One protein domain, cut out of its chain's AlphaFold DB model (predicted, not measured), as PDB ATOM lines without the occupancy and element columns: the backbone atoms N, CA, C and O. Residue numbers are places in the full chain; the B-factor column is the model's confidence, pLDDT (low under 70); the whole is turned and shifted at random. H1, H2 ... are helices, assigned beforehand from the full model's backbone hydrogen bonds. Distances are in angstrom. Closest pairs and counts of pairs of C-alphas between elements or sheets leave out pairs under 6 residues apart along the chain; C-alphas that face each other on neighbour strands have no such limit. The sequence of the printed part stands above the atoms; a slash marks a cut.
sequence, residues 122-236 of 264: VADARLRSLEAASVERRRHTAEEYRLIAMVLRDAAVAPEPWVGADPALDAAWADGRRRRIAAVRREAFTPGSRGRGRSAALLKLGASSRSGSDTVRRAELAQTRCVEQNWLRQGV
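Overview. This is residues 122 to 236 of the 264 residues of an uncharacterized protein of Microbacterium sp. RU1D (UniProt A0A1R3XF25). Long H1 and shorter H5 form an open V whose free ends, residues 122 to 134 and 228 to 236, stick out. H4 packs on the other end of H1 and on small H2, with H3 and loop residues 164 to 180 beyond. The printed 115 residues have five named helices, H1 to H5, and no named strand: all helix, extended, radius of gyration of the C-alphas 21.0 A, spans 70 by 28 by 20 A.

Along the chain. H1, residues 122 to 157, runs 53.0 A from C-alpha 122 at (116.491, 180.494, 155.425). H2 is residues 160 to 163, H3 181 to 189, H4 191 to 204. H5, residues 212 to 233, 30.7 A, ends at (116.628, 173.658, 133.197).

Arrangement. H1 touches H5 with residues 139 to 149 alone, opposite ways at a steep tilt of 44 degrees; the closest C-alphas, Tyr 145 and Ala 219, are 5.3 A apart. H1 touches H4, closest C-alphas Ala 156 and Arg 194, 5.0 A, with residues 151 to 156 alone. In H1, H3, H4 and H5 every O i to N i+4 pair is within hydrogen-bond range; H2 is too short for one.

Size, cuts and confidence. The printed part has no cut. The H2 to H3 link is long. Residues 167 and 187 to 236 have pLDDT under 70.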
ATOM      1  N   VAL A 122     115.032 180.581 155.259       88.75
ATOM      2  CA  VAL A 122     116.491 180.494 155.425       88.75
ATOM      3  C   VAL A 122     116.992 179.075 155.142       88.75
ATOM      4  O   VAL A 122     118.018 178.912 154.474       88.75
ATOM      5  N   ALA A 123     116.286 178.048 155.623       89.19
ATOM      6  CA  ALA A 123     116.613 176.651 155.344       89.19
ATOM      7  C   ALA A 123     116.499 176.335 153.844       89.19
ATOM      8  O   ALA A 123     117.437 175.787 153.263       89.19
ATOM      9  N   ASP A 124     115.425 176.779 153.195       88.44
ATOM     10  CA  ASP A 124     115.206 176.602 151.760       88.44
ATOM     11  C   ASP A 124     116.270 177.324 150.927       88.44
ATOM     12  O   ASP A 124     116.760 176.797 149.926       88.44
ATOM     13  N   ALA A 125     116.691 178.522 151.341       88.88
ATOM     14  CA  ALA A 125     117.787 179.235 150.692       88.88
ATOM     15  C   ALA A 125     119.119 178.470 150.800       88.88
ATOM     16  O   ALA A 125     119.863 178.384 149.819       88.88
ATOM     17  N   ARG A 126     119.410 177.872 151.963       92.31
ATOM     18  CA  ARG A 126     120.598 177.026 152.159       92.31
ATOM     19  C   ARG A 126     120.523 175.744 151.334       92.31
ATOM     20  O   ARG A 126     121.524 175.382 150.721       92.31
ATOM     21  N   LEU A 127     119.355 175.107 151.250       93.94
ATOM     22  CA  LEU A 127     119.149 173.914 150.428       93.94
ATOM     23  C   LEU A 127     119.383 174.221 148.944       93.94
ATOM     24  O   LEU A 127     120.168 173.534 148.296       93.94
ATOM     25  N   ARG A 128     118.819 175.322 148.431       91.19
ATOM     26  CA  ARG A 128     119.080 175.797 147.059       91.19
ATOM     27  C   ARG A 128     120.565 176.075 146.806       91.19
ATOM     28  O   ARG A 128     121.069 175.775 145.725       91.19
ATOM     29  N   SER A 129     121.274 176.626 147.792       90.69
ATOM     30  CA  SER A 129     122.721 176.865 147.703       90.69
ATOM     31  C   SER A 129     123.519 175.555 147.636       90.69
ATOM     32  O   SER A 129     124.390 175.401 146.778       90.69
ATOM     33  N   LEU A 130     123.177 174.566 148.471       92.69
ATOM     34  CA  LEU A 130     123.788 173.232 148.436       92.69
ATOM     35  C   LEU A 130     123.512 172.511 147.114       92.69
ATOM     36  O   LEU A 130     124.421 171.906 146.540       92.69
ATOM     37  N   GLU A 131     122.289 172.607 146.593       93.62
ATOM     38  CA  GLU A 131     121.943 172.070 145.280       93.62
ATOM     39  C   GLU A 131     122.783 172.713 144.176       93.62
ATOM     40  O   GLU A 131     123.349 171.990 143.352       93.62
ATOM     41  N   ALA A 132     122.921 174.044 144.178       89.69
ATOM     42  CA  ALA A 132     123.752 174.767 143.217       89.69
ATOM     43  C   ALA A 132     125.222 174.322 143.294       89.69
ATOM     44  O   ALA A 132     125.813 173.983 142.268       89.69
ATOM     45  N   ALA A 133     125.778 174.208 144.503       91.25
ATOM     46  CA  ALA A 133     127.128 173.690 144.713       91.25
ATOM     47  C   ALA A 133     127.278 172.235 144.223       91.25
ATOM     48  O   ALA A 133     128.291 171.880 143.622       91.25
ATOM     49  N   SER A 134     126.263 171.384 144.420       87.19
ATOM     50  CA  SER A 134     126.273 169.997 143.929       87.19
ATOM     51  C   SER A 134     126.257 169.908 142.398       87.19
ATOM     52  O   SER A 134     126.865 169.008 141.816       87.19
ATOM     53  N   VAL A 135     125.540 170.817 141.729       87.12
ATOM     54  CA  VAL A 135     125.494 170.899 140.263       87.12
ATOM     55  C   VAL A 135     126.847 171.349 139.732       87.12
ATOM     56  O   VAL A 135     127.351 170.749 138.785       87.12
ATOM     57  N   GLU A 136     127.457 172.348 140.365       87.69
ATOM     58  CA  GLU A 136     128.750 172.869 139.933       87.69
ATOM     59  C   GLU A 136     129.872 171.842 140.115       87.69
ATOM     60  O   GLU A 136     130.636 171.605 139.182       87.69
ATOM     61  N   ARG A 137     129.897 171.113 141.240       88.38
ATOM     62  CA  ARG A 137     130.822 169.980 141.422       88.38
ATOM     63  C   ARG A 137     130.670 168.931 140.321       88.38
ATOM     64  O   ARG A 137     131.662 168.520 139.730       88.38
ATOM     65  N   ARG A 138     129.433 168.545 139.979       84.75
ATOM     66  CA  ARG A 138     129.173 167.584 138.889       84.75
ATOM     67  C   ARG A 138     129.656 168.091 137.529       84.75
ATOM     68  O   ARG A 138     130.157 167.291 136.741       84.75
ATOM     69  N   ARG A 139     129.527 169.392 137.250       85.31
ATOM     70  CA  ARG A 139     130.070 170.012 136.029       85.31
ATOM     71  C   ARG A 139     131.593 169.971 136.009       85.31
ATOM     72  O   ARG A 139     132.155 169.550 135.005       85.31
ATOM     73  N   HIS A 140     132.236 170.325 137.118       84.31
ATOM     74  CA  HIS A 140     133.690 170.262 137.256       84.31
ATOM     75  C   HIS A 140     134.221 168.842 137.026       84.31
ATOM     76  O   HIS A 140     135.132 168.656 136.223       84.31
ATOM     77  N   THR A 141     133.595 167.832 137.635       82.00
ATOM     78  CA  THR A 141     133.939 166.419 137.414       82.00
ATOM     79  C   THR A 141     133.722 165.991 135.957       82.00
ATOM     80  O   THR A 141     134.538 165.271 135.385       82.00
ATOM     81  N   ALA A 142     132.636 166.433 135.314       79.12
ATOM     82  CA  ALA A 142     132.385 166.121 133.906       79.12
ATOM     83  C   ALA A 142     133.430 166.751 132.967       79.12
ATOM     84  O   ALA A 142     133.812 166.130 131.969       79.12
ATOM     85  N   GLU A 143     133.894 167.959 133.289       87.50
ATOM     86  CA  GLU A 143     134.946 168.662 132.556       87.50
ATOM     87  C   GLU A 143     136.318 168.018 132.774       87.50
ATOM     88  O   GLU A 143     137.047 167.775 131.814       87.50
ATOM     89  N   GLU A 144     136.640 167.638 134.010       85.69
ATOM     90  CA  GLU A 144     137.845 166.874 134.335       85.69
ATOM     91  C   GLU A 144     137.917 165.591 133.500       85.69
ATOM     92  O   GLU A 144     138.903 165.339 132.801       85.69
ATOM     93  N   TYR A 145     136.835 164.813 133.474       82.06
ATOM     94  CA  TYR A 145     136.815 163.607 132.662       82.06
ATOM     95  C   TYR A 145     136.874 163.883 131.153       82.06
ATOM     96  O   TYR A 145     137.452 163.081 130.411       82.06
ATOM     97  N   ARG A 146     136.318 165.008 130.678       88.31
ATOM     98  CA  ARG A 146     136.460 165.443 129.279       88.31
ATOM     99  C   ARG A 146     137.932 165.624 128.918       88.31
ATOM    100  O   ARG A 146     138.372 165.136 127.875       88.31
ATOM    101  N   LEU A 147     138.687 166.298 129.784       86.56
ATOM    102  CA  LEU A 147     140.113 166.556 129.602       86.56
ATOM    103  C   LEU A 147     140.927 165.261 129.653       86.56
ATOM    104  O   LEU A 147     141.767 165.039 128.780       86.56
ATOM    105  N   ILE A 148     140.622 164.359 130.593       81.94
ATOM    106  CA  ILE A 148     141.235 163.023 130.642       81.94
ATOM    107  C   ILE A 148     141.003 162.289 129.314       81.94
ATOM    108  O   ILE A 148     141.948 161.778 128.715       81.94
ATOM    109  N   ALA A 149     139.771 162.270 128.800       79.56
ATOM    110  CA  ALA A 149     139.457 161.604 127.538       79.56
ATOM    111  C   ALA A 149     140.220 162.203 126.340       79.56
ATOM    112  O   ALA A 149     140.671 161.454 125.469       79.56
ATOM    113  N   MET A 150     140.398 163.529 126.302       85.06
ATOM    114  CA  MET A 150     141.227 164.195 125.291       85.06
ATOM    115  C   MET A 150     142.687 163.748 125.377       85.06
ATOM    116  O   MET A 150     143.233 163.283 124.380       85.06
ATOM    117  N   VAL A 151     143.282 163.770 126.571       85.81
ATOM    118  CA  VAL A 151     144.661 163.308 126.794       85.81
ATOM    119  C   VAL A 151     144.849 161.858 126.337       85.81
ATOM    120  O   VAL A 151     145.818 161.531 125.651       85.81
ATOM    121  N   LEU A 152     143.900 160.971 126.649       80.31
ATOM    122  CA  LEU A 152     143.958 159.565 126.229       80.31
ATOM    123  C   LEU A 152     143.789 159.372 124.718       80.31
ATOM    124  O   LEU A 152     144.279 158.380 124.161       80.31
ATOM    125  N   ARG A 153     143.070 160.279 124.052       82.12
ATOM    126  CA  ARG A 153     142.951 160.304 122.593       82.12
ATOM    127  C   ARG A 153     144.265 160.756 121.967       82.12
ATOM    128  O   ARG A 153     144.765 160.047 121.097       82.12
ATOM    129  N   ASP A 154     144.852 161.840 122.459       85.12
ATOM    130  CA  ASP A 154     146.130 162.367 121.973       85.12
ATOM    131  C   ASP A 154     147.257 161.345 122.168       85.12
ATOM    132  O   ASP A 154     148.014 161.063 121.239       85.12
ATOM    133  N   ALA A 155     147.293 160.673 123.322       80.75
ATOM    134  CA  ALA A 155     148.234 159.589 123.597       80.75
ATOM    135  C   ALA A 155     148.054 158.360 122.694       80.75
ATOM    136  O   ALA A 155     148.985 157.579 122.507       80.75
ATOM    137  N   ALA A 156     146.860 158.155 122.134       78.31
ATOM    138  CA  ALA A 156     146.627 157.086 121.168       78.31
ATOM    139  C   ALA A 156     147.086 157.458 119.750       78.31
ATOM    140  O   ALA A 156     147.413 156.552 118.980       78.31
ATOM    141  N   VAL A 157     147.079 158.754 119.415       83.31
ATOM    142  CA  VAL A 157     147.529 159.293 118.122       83.31
ATOM    143  C   VAL A 157     149.053 159.405 118.081       83.31
ATOM    144  O   VAL A 157     149.658 158.981 117.103       83.31
ATOM    145  N   ALA A 158     149.662 159.926 119.147       82.06
ATOM    146  CA  ALA A 158     151.103 160.122 119.275       82.06
ATOM    147  C   ALA A 158     151.588 159.527 120.609       82.06
ATOM    148  O   ALA A 158     151.705 160.256 121.593       82.06
ATOM    149  N   PRO A 159     151.811 158.202 120.695       75.38
ATOM    150  CA  PRO A 159     152.197 157.537 121.941       75.38
ATOM    151  C   PRO A 159     153.615 157.880 122.424       75.38
ATOM    152  O   PRO A 159     153.871 157.808 123.625       75.38
ATOM    153  N   GLU A 160     154.526 158.266 121.531       76.94
ATOM    154  CA  GLU A 160     155.944 158.539 121.807       76.94
ATOM    155  C   GLU A 160     156.183 159.517 122.983       76.94
ATOM    156  O   GLU A 160     156.919 159.156 123.906       76.94
ATOM    157  N   PRO A 161     155.540 160.703 123.060       81.50
ATOM    158  CA  PRO A 161     155.693 161.612 124.206       81.50
ATOM    159  C   PRO A 161     155.165 161.049 125.541       81.50
ATOM    160  O   PRO A 161     155.548 161.511 126.622       81.50
ATOM    161  N   TRP A 162     154.288 160.044 125.502       77.94
ATOM    162  CA  TRP A 162     153.666 159.468 126.698       77.94
ATOM    163  C   TRP A 162     154.420 158.254 127.224       77.94
ATOM    164  O   TRP A 162     154.570 158.123 128.438       77.94
ATOM    165  N   VAL A 163     154.907 157.400 126.319       71.94
ATOM    166  CA  VAL A 163     155.617 156.150 126.630       71.94
ATOM    167  C   VAL A 163     157.106 156.393 126.919       71.94
ATOM    168  O   VAL A 163     157.722 155.589 127.618       71.94
ATOM    169  N   GLY A 164     157.661 157.522 126.465       72.31
ATOM    170  CA  GLY A 164     159.093 157.809 126.547       72.31
ATOM    171  C   GLY A 164     159.858 157.232 125.353       72.31
ATOM    172  O   GLY A 164     159.276 156.585 124.482       72.31
ATOM    173  N   ALA A 165     161.167 157.497 125.295       71.94
ATOM    174  CA  ALA A 165     162.030 156.953 124.247       71.94
ATOM    175  C   ALA A 165     161.954 155.417 124.229       71.94
ATOM    176  O   ALA A 165     161.875 154.793 125.287       71.94
ATOM    177  N   ASP A 166     161.976 154.814 123.033       71.12
ATOM    178  CA  ASP A 166     161.968 153.355 122.890       71.12
ATOM    179  C   ASP A 166     163.150 152.768 123.686       71.12
ATOM    180  O   ASP A 166     164.299 153.017 123.317       71.12
ATOM    181  N   PRO A 167     162.912 151.987 124.758       68.56
ATOM    182  CA  PRO A 167     163.993 151.410 125.553       68.56
ATOM    183  C   PRO A 167     164.851 150.450 124.720       68.56
ATOM    184  O   PRO A 167     166.004 150.205 125.045       68.56
ATOM    185  N   ALA A 168     164.334 149.954 123.593       70.94
ATOM    186  CA  ALA A 168     165.097 149.162 122.641       70.94
ATOM    187  C   ALA A 168     166.065 149.994 121.767       70.94
ATOM    188  O   ALA A 168     166.730 149.423 120.895       70.94
ATOM    189  N   LEU A 169     166.113 151.320 121.933       74.06
ATOM    190  CA  LEU A 169     167.140 152.214 121.379       74.06
ATOM    191  C   LEU A 169     168.214 152.585 122.412       74.06
ATOM    192  O   LEU A 169     169.262 153.096 122.021       74.06
ATOM    193  N   ASP A 170     167.988 152.307 123.696       80.44
ATOM    194  CA  ASP A 170     168.993 152.492 124.737       80.44
ATOM    195  C   ASP A 170     169.944 151.283 124.763       80.44
ATOM    196  O   ASP A 170     169.559 150.164 125.100       80.44
ATOM    197  N   ALA A 171     171.205 151.506 124.388       77.06
ATOM    198  CA  ALA A 171     172.233 150.467 124.364       77.06
ATOM    199  C   ALA A 171     172.602 149.948 125.766       77.06
ATOM    200  O   ALA A 171     173.132 148.842 125.882       77.06
ATOM    201  N   ALA A 172     172.332 150.727 126.818       81.56
ATOM    202  CA  ALA A 172     172.536 150.318 128.203       81.56
ATOM    203  C   ALA A 172     171.338 149.535 128.769       81.56
ATOM    204  O   ALA A 172     171.449 148.924 129.835       81.56
ATOM    205  N   TRP A 173     170.200 149.519 128.069       80.19
ATOM    206  CA  TRP A 173     168.999 148.851 128.544       80.19
ATOM    207  C   TRP A 173     169.101 147.329 128.386       80.19
ATOM    208  O   TRP A 173     169.151 146.780 127.283       80.19
ATOM    209  N   ALA A 174     169.091 146.627 129.520       78.00
ATOM    210  CA  ALA A 174     169.027 145.173 129.577       78.00
ATOM    211  C   ALA A 174     167.608 144.723 129.950       78.00
ATOM    212  O   ALA A 174     167.107 145.036 131.031       78.00
ATOM    213  N   ASP A 175     166.959 143.935 129.086       80.00
ATOM    214  CA  ASP A 175     165.669 143.336 129.432       80.00
ATOM    215  C   ASP A 175     165.859 142.287 130.537       80.00
ATOM    216  O   ASP A 175     166.404 141.206 130.295       80.00
ATOM    217  N   GLY A 176     165.344 142.558 131.740       81.19
ATOM    218  CA  GLY A 176     165.347 141.605 132.855       81.19
ATOM    219  C   GLY A 176     164.631 140.286 132.533       81.19
ATOM    220  O   GLY A 176     164.926 139.255 133.133       81.19
ATOM    221  N   ARG A 177     163.735 140.278 131.535       81.62
ATOM    222  CA  ARG A 177     163.061 139.067 131.031       81.62
ATOM    223  C   ARG A 177     163.805 138.385 129.879       81.62
ATOM    224  O   ARG A 177     163.300 137.404 129.336       81.62
ATOM    225  N   ARG A 178     164.983 138.893 129.498       84.75
ATOM    226  CA  ARG A 178     165.840 138.398 128.406       84.75
ATOM    227  C   ARG A 178     165.108 138.228 127.067       84.75
ATOM    228  O   ARG A 178     165.445 137.339 126.282       84.75
ATOM    229  N   ARG A 179     164.086 139.043 126.779       82.81
ATOM    230  CA  ARG A 179     163.391 138.994 125.485       82.81
ATOM    231  C   ARG A 179     164.248 139.682 124.428       82.81
ATOM    232  O   ARG A 179     165.068 140.548 124.712       82.81
ATOM    233  N   ARG A 180     164.062 139.279 123.171       86.50
ATOM    234  CA  ARG A 180     164.802 139.860 122.042       86.50
ATOM    235  C   ARG A 180     164.299 141.278 121.753       86.50
ATOM    236  O   ARG A 180     163.093 141.507 121.797       86.50
ATOM    237  N   ILE A 181     165.194 142.173 121.326       77.12
ATOM    238  CA  ILE A 181     164.899 143.567 120.921       77.12
ATOM    239  C   ILE A 181     163.698 143.640 119.964       77.12
ATOM    240  O   ILE A 181     162.783 144.430 120.164       77.12
ATOM    241  N   ALA A 182     163.637 142.756 118.962       78.62
ATOM    242  CA  ALA A 182     162.520 142.706 118.020       78.62
ATOM    243  C   ALA A 182     161.172 142.366 118.684       78.62
ATOM    244  O   ALA A 182     160.142 142.883 118.265       78.62
ATOM    245  N   ALA A 183     161.160 141.526 119.724       80.44
ATOM    246  CA  ALA A 183     159.947 141.204 120.475       80.44
ATOM    247  C   ALA A 183     159.507 142.383 121.353       80.44
ATOM    248  O   ALA A 183     158.318 142.679 121.395       80.44
ATOM    249  N   VAL A 184     160.459 143.088 121.973       74.62
ATOM    250  CA  VAL A 184     160.203 144.309 122.753       74.62
ATOM    251  C   VAL A 184     159.632 145.407 121.856       74.62
ATOM    252  O   VAL A 184     158.596 145.974 122.186       74.62
ATOM    253  N   ARG A 185     160.214 145.630 120.670       73.06
ATOM    254  CA  ARG A 185     159.688 146.581 119.676       73.06
ATOM    255  C   ARG A 185     158.324 146.159 119.138       73.06
ATOM    256  O   ARG A 185     157.409 146.965 119.056       73.06
ATOM    257  N   ARG A 186     158.132 144.880 118.805       71.56
ATOM    258  CA  ARG A 186     156.835 144.387 118.314       71.56
ATOM    259  C   ARG A 186     155.747 144.499 119.376       71.56
ATOM    260  O   ARG A 186     154.610 144.828 119.048       71.56
ATOM    261  N   GLU A 187     156.091 144.266 120.639       69.25
ATOM    262  CA  GLU A 187     155.219 144.553 121.769       69.25
ATOM    263  C   GLU A 187     154.946 146.059 121.827       69.25
ATOM    264  O   GLU A 187     153.778 146.435 121.785       69.25
ATOM    265  N   ALA A 188     155.978 146.910 121.787       62.69
ATOM    266  CA  ALA A 188     155.912 148.377 121.770       62.69
ATOM    267  C   ALA A 188     155.124 148.995 120.600       62.69
ATOM    268  O   ALA A 188     154.677 150.120 120.752       62.69
ATOM    269  N   PHE A 189     154.884 148.270 119.502       57.25
ATOM    270  CA  PHE A 189     154.120 148.744 118.335       57.25
ATOM    271  C   PHE A 189     152.803 147.984 118.077       57.25
ATOM    272  O   PHE A 189     152.012 148.380 117.220       57.25
ATOM    273  N   THR A 190     152.504 146.903 118.806       56.91
ATOM    274  CA  THR A 190     151.203 146.206 118.679       56.91
ATOM    275  C   THR A 190     150.074 147.063 119.262       56.91
ATOM    276  O   THR A 190     150.358 147.955 120.047       56.91
ATOM    277  N   PRO A 191     148.783 146.828 118.960       50.88
ATOM    278  CA  PRO A 191     147.657 147.611 119.499       50.88
ATOM    279  C   PRO A 191     147.662 147.805 121.030       50.88
ATOM    280  O   PRO A 191     147.167 148.818 121.524       50.88
ATOM    281  N   GLY A 192     148.294 146.893 121.779       54.62
ATOM    282  CA  GLY A 192     148.559 147.045 123.213       54.62
ATOM    283  C   GLY A 192     149.468 148.227 123.581       54.62
ATOM    284  O   GLY A 192     149.401 148.709 124.700       54.62
ATOM    285  N   SER A 193     150.269 148.749 122.653       52.62
ATOM    286  CA  SER A 193     151.088 149.958 122.812       52.62
ATOM    287  C   SER A 193     150.291 151.248 122.861       52.62
ATOM    288  O   SER A 193     150.595 152.095 123.688       52.62
ATOM    289  N   ARG A 194     149.210 151.363 122.079       52.59
ATOM    290  CA  ARG A 194     148.227 152.446 122.233       52.59
ATOM    291  C   ARG A 194     147.521 152.327 123.579       52.59
ATOM    292  O   ARG A 194     147.266 153.325 124.243       52.59
ATOM    293  N   GLY A 195     147.276 151.090 124.015       56.25
ATOM    294  CA  GLY A 195     146.866 150.782 125.384       56.25
ATOM    295  C   GLY A 195     147.902 151.221 126.423       56.25
ATOM    296  O   GLY A 195     147.516 151.769 127.440       56.25
ATOM    297  N   ARG A 196     149.207 151.067 126.160       59.41
ATOM    298  CA  ARG A 196     150.284 151.519 127.056       59.41
ATOM    299  C   ARG A 196     150.515 153.024 127.032       59.41
ATOM    300  O   ARG A 196     150.796 153.553 128.090       59.41
ATOM    301  N   GLY A 197     150.348 153.712 125.903       62.19
ATOM    302  CA  GLY A 197     150.332 155.177 125.846       62.19
ATOM    303  C   GLY A 197     149.188 155.731 126.689       62.19
ATOM    304  O   GLY A 197     149.405 156.592 127.534       62.19
ATOM    305  N   ARG A 198     147.996 155.131 126.569       59.50
ATOM    306  CA  ARG A 198     146.857 155.419 127.452       59.50
ATOM    307  C   ARG A 198     147.148 155.076 128.910       59.50
ATOM    308  O   ARG A 198     146.924 155.915 129.762       59.50
ATOM    309  N   SER A 199     147.691 153.900 129.215       59.03
ATOM    310  CA  SER A 199     148.034 153.514 130.591       59.03
ATOM    311  C   SER A 199     149.144 154.376 131.195       59.03
ATOM    312  O   SER A 199     149.097 154.652 132.383       59.03
ATOM    313  N   ALA A 200     150.122 154.821 130.405       63.19
ATOM    314  CA  ALA A 200     151.178 155.732 130.835       63.19
ATOM    315  C   ALA A 200     150.633 157.148 131.050       63.19
ATOM    316  O   ALA A 200     150.991 157.790 132.029       63.19
ATOM    317  N   ALA A 201     149.724 157.612 130.189       64.06
ATOM    318  CA  ALA A 201     148.987 158.851 130.405       64.06
ATOM    319  C   ALA A 201     148.111 158.771 131.666       64.06
ATOM    320  O   ALA A 201     148.145 159.688 132.474       64.06
ATOM    321  N   LEU A 202     147.412 157.652 131.889       65.19
ATOM    322  CA  LEU A 202     146.663 157.389 133.121       65.19
ATOM    323  C   LEU A 202     147.587 157.400 134.345       65.19
ATOM    324  O   LEU A 202     147.295 158.105 135.298       65.19
ATOM    325  N   LEU A 203     148.738 156.719 134.297       63.62
ATOM    326  CA  LEU A 203     149.736 156.740 135.374       63.62
ATOM    327  C   LEU A 203     150.276 158.152 135.644       63.62
ATOM    328  O   LEU A 203     150.384 158.541 136.802       63.62
ATOM    329  N   LYS A 204     150.573 158.938 134.598       63.19
ATOM    330  CA  LYS A 204     150.989 160.348 134.731       63.19
ATOM    331  C   LYS A 204     149.878 161.230 135.309       63.19
ATOM    332  O   LYS A 204     150.177 162.184 136.014       63.19
ATOM    333  N   LEU A 205     148.618 160.903 135.028       62.12
ATOM    334  CA  LEU A 205     147.435 161.547 135.600       62.12
ATOM    335  C   LEU A 205     147.069 160.999 136.994       62.12
ATOM    336  O   LEU A 205     146.078 161.438 137.565       62.12
ATOM    337  N   GLY A 206     147.808 160.022 137.537       56.66
ATOM    338  CA  GLY A 206     147.464 159.355 138.800       56.66
ATOM    339  C   GLY A 206     146.203 158.476 138.734       56.66
ATOM    340  O   GLY A 206     145.722 158.000 139.759       56.66
ATOM    341  N   ALA A 207     145.662 158.228 137.541       58.44
ATOM    342  CA  ALA A 207     144.489 157.399 137.317       58.44
ATOM    343  C   ALA A 207     144.878 155.916 137.165       58.44
ATOM    344  O   ALA A 207     145.773 155.547 136.403       58.44
ATOM    345  N   SER A 208     144.184 155.025 137.875       49.09
ATOM    346  CA  SER A 208     144.392 153.575 137.760       49.09
ATOM    347  C   SER A 208     144.063 153.056 136.347       49.09
ATOM    348  O   SER A 208     143.063 153.420 135.730       49.09
ATOM    349  N   SER A 209     144.872 152.139 135.808       47.25
ATOM    350  CA  SER A 209     144.655 151.569 134.466       47.25
ATOM    351  C   SER A 209     143.365 150.744 134.340       47.25
ATOM    352  O   SER A 209     142.831 150.619 133.237       47.25
ATOM    353  N   ARG A 210     142.822 150.219 135.454       48.88
ATOM    354  CA  ARG A 210     141.509 149.543 135.483       48.88
ATOM    355  C   ARG A 210     140.342 150.520 135.416       48.88
ATOM    356  O   ARG A 210     139.280 150.142 134.940       48.88
ATOM    357  N   SER A 211     140.535 151.765 135.849       56.38
ATOM    358  CA  SER A 211     139.473 152.763 135.849       56.38
ATOM    359  C   SER A 211     139.368 153.509 134.520       56.38
ATOM    360  O   SER A 211     138.281 153.963 134.222       56.38
ATOM    361  N   GLY A 212     140.404 153.554 133.674       54.09
ATOM    362  CA  GLY A 212     140.449 154.377 132.451       54.09
ATOM    363  C   GLY A 212     139.296 154.216 131.441       54.09
ATOM    364  O   GLY A 212     138.709 155.201 131.001       54.09
ATOM    365  N   SER A 213     138.944 152.988 131.045       58.38
ATOM    366  CA  SER A 213     137.824 152.778 130.103       58.38
ATOM    367  C   SER A 213     136.470 153.050 130.762       58.38
ATOM    368  O   SER A 213     135.562 153.591 130.131       58.38
ATOM    369  N   ASP A 214     136.341 152.712 132.048       61.12
ATOM    370  CA  ASP A 214     135.132 152.983 132.821       61.12
ATOM    371  C   ASP A 214     134.995 154.457 133.202       61.12
ATOM    372  O   ASP A 214     133.875 154.927 133.351       61.12
ATOM    373  N   THR A 215     136.083 155.209 133.360       60.75
ATOM    374  CA  THR A 215     136.061 156.652 133.613       60.75
ATOM    375  C   THR A 215     135.680 157.396 132.352       60.75
ATOM    376  O   THR A 215     134.832 158.269 132.438       60.75
ATOM    377  N   VAL A 216     136.185 157.002 131.177       59.84
ATOM    378  CA  VAL A 216     135.729 157.561 129.891       59.84
ATOM    379  C   VAL A 216     134.239 157.280 129.671       59.84
ATOM    380  O   VAL A 216     133.475 158.203 129.406       59.84
ATOM    381  N   ARG A 217     133.783 156.039 129.878       66.56
ATOM    382  CA  ARG A 217     132.355 155.696 129.777       66.56
ATOM    383  C   ARG A 217     131.496 156.470 130.786       66.56
ATOM    384  O   ARG A 217     130.403 156.924 130.456       66.56
ATOM    385  N   ARG A 218     131.978 156.642 132.022       63.50
ATOM    386  CA  ARG A 218     131.305 157.444 133.058       63.50
ATOM    387  C   ARG A 218     131.290 158.934 132.717       63.50
ATOM    388  O   ARG A 218     130.275 159.574 132.965       63.50
ATOM    389  N   ALA A 219     132.349 159.456 132.101       56.06
ATOM    390  CA  ALA A 219     132.433 160.820 131.587       56.06
ATOM    391  C   ALA A 219     131.343 161.096 130.560       56.06
ATOM    392  O   ALA A 219     130.614 162.074 130.673       56.06
ATOM    393  N   GLU A 220     131.216 160.204 129.578       61.16
ATOM    394  CA  GLU A 220     130.248 160.325 128.491       61.16
ATOM    395  C   GLU A 220     128.814 160.256 129.032       61.16
ATOM    396  O   GLU A 220     127.965 161.071 128.665       61.16
ATOM    397  N   LEU A 221     128.549 159.350 129.979       69.38
ATOM    398  CA  LEU A 221     127.254 159.258 130.660       69.38
ATOM    399  C   LEU A 221     126.957 160.493 131.524       69.38
ATOM    400  O   LEU A 221     125.830 160.989 131.516       69.38
ATOM    401  N   ALA A 222     127.948 161.010 132.253       61.53
ATOM    402  CA  ALA A 222     127.812 162.224 133.054       61.53
ATOM    403  C   ALA A 222     127.572 163.457 132.172       61.53
ATOM    404  O   ALA A 222     126.704 164.266 132.490       61.53
ATOM    405  N   GLN A 223     128.267 163.569 131.039       61.38
ATOM    406  CA  GLN A 223     128.074 164.638 130.059       61.38
ATOM    407  C   GLN A 223     126.698 164.558 129.407       61.38
ATOM    408  O   GLN A 223     126.012 165.570 129.353       61.38
ATOM    409  N   THR A 224     126.253 163.369 128.996       64.88
ATOM    410  CA  THR A 224     124.918 163.174 128.403       64.88
ATOM    411  C   THR A 224     123.830 163.611 129.380       64.88
ATOM    412  O   THR A 224     122.974 164.420 129.034       64.88
ATOM    413  N   ARG A 225     123.931 163.190 130.647       65.06
ATOM    414  CA  ARG A 225     122.990 163.587 131.704       65.06
ATOM    415  C   ARG A 225     123.067 165.071 132.041       65.06
ATOM    416  O   ARG A 225     122.038 165.687 132.293       65.06
ATOM    417  N   CYS A 226     124.266 165.654 132.070       56.69
ATOM    418  CA  CYS A 226     124.438 167.073 132.371       56.69
ATOM    419  C   CYS A 226     123.886 167.938 131.236       56.69
ATOM    420  O   CYS A 226     123.188 168.909 131.506       56.69
ATOM    421  N   VAL A 227     124.118 167.549 129.980       59.81
ATOM    422  CA  VAL A 227     123.531 168.181 128.798       59.81
ATOM    423  C   VAL A 227     122.008 168.073 128.872       59.81
ATOM    424  O   VAL A 227     121.352 169.108 128.899       59.81
ATOM    425  N   GLU A 228     121.435 166.878 129.028       57.19
ATOM    426  CA  GLU A 228     119.981 166.676 129.164       57.19
ATOM    427  C   GLU A 228     119.362 167.488 130.317       57.19
ATOM    428  O   GLU A 228     118.325 168.127 130.142       57.19
ATOM    429  N   GLN A 229     120.011 167.545 131.483       56.69
ATOM    430  CA  GLN A 229     119.540 168.341 132.623       56.69
ATOM    431  C   GLN A 229     119.677 169.853 132.395       56.69
ATOM    432  O   GLN A 229     118.844 170.618 132.882       56.69
ATOM    433  N   ASN A 230     120.687 170.299 131.645       51.06
ATOM    434  CA  ASN A 230     120.856 171.703 131.268       51.06
ATOM    435  C   ASN A 230     119.796 172.120 130.226       51.06
ATOM    436  O   ASN A 230     119.211 173.190 130.359       51.06
ATOM    437  N   TRP A 231     119.452 171.241 129.275       44.06
ATOM    438  CA  TRP A 231     118.324 171.428 128.348       44.06
ATOM    439  C   TRP A 231     116.972 171.483 129.074       44.06
ATOM    440  O   TRP A 231     116.118 172.294 128.721       44.06
ATOM    441  N   LEU A 232     116.783 170.666 130.116       45.19
ATOM    442  CA  LEU A 232     115.567 170.681 130.937       45.19
ATOM    443  C   LEU A 232     115.472 171.919 131.847       45.19
ATOM    444  O   LEU A 232     114.369 172.411 132.080       45.19
ATOM    445  N   ARG A 233     116.600 172.455 132.341       43.59
ATOM    446  CA  ARG A 233     116.628 173.658 133.197       43.59
ATOM    447  C   ARG A 233     116.592 174.983 132.434       43.59
ATOM    448  O   ARG A 233     116.106 175.957 132.998       43.59
ATOM    449  N   GLN A 234     117.062 175.049 131.187       42.12
ATOM    450  CA  GLN A 234     117.066 176.299 130.409       42.12
ATOM    451  C   GLN A 234     115.712 176.689 129.798       42.12
ATOM    452  O   GLN A 234     115.665 177.631 129.017       42.12
ATOM    453  N   GLY A 235     114.609 176.032 130.179       37.69
ATOM    454  CA  GLY A 235     113.262 176.535 129.905       37.69
ATOM    455  C   GLY A 235     113.036 176.871 128.433       37.69
ATOM    456  O   GLY A 235     112.888 178.035 128.074       37.69
ATOM    457  N   VAL A 236     112.981 175.853 127.570       37.38
ATOM    458  CA  VAL A 236     112.472 176.053 126.207       37.38
ATOM    459  C   VAL A 236     111.047 176.626 126.315       37.38
ATOM    460  O   VAL A 236     110.196 175.993 126.951       37.38
TER     461      VAL A 236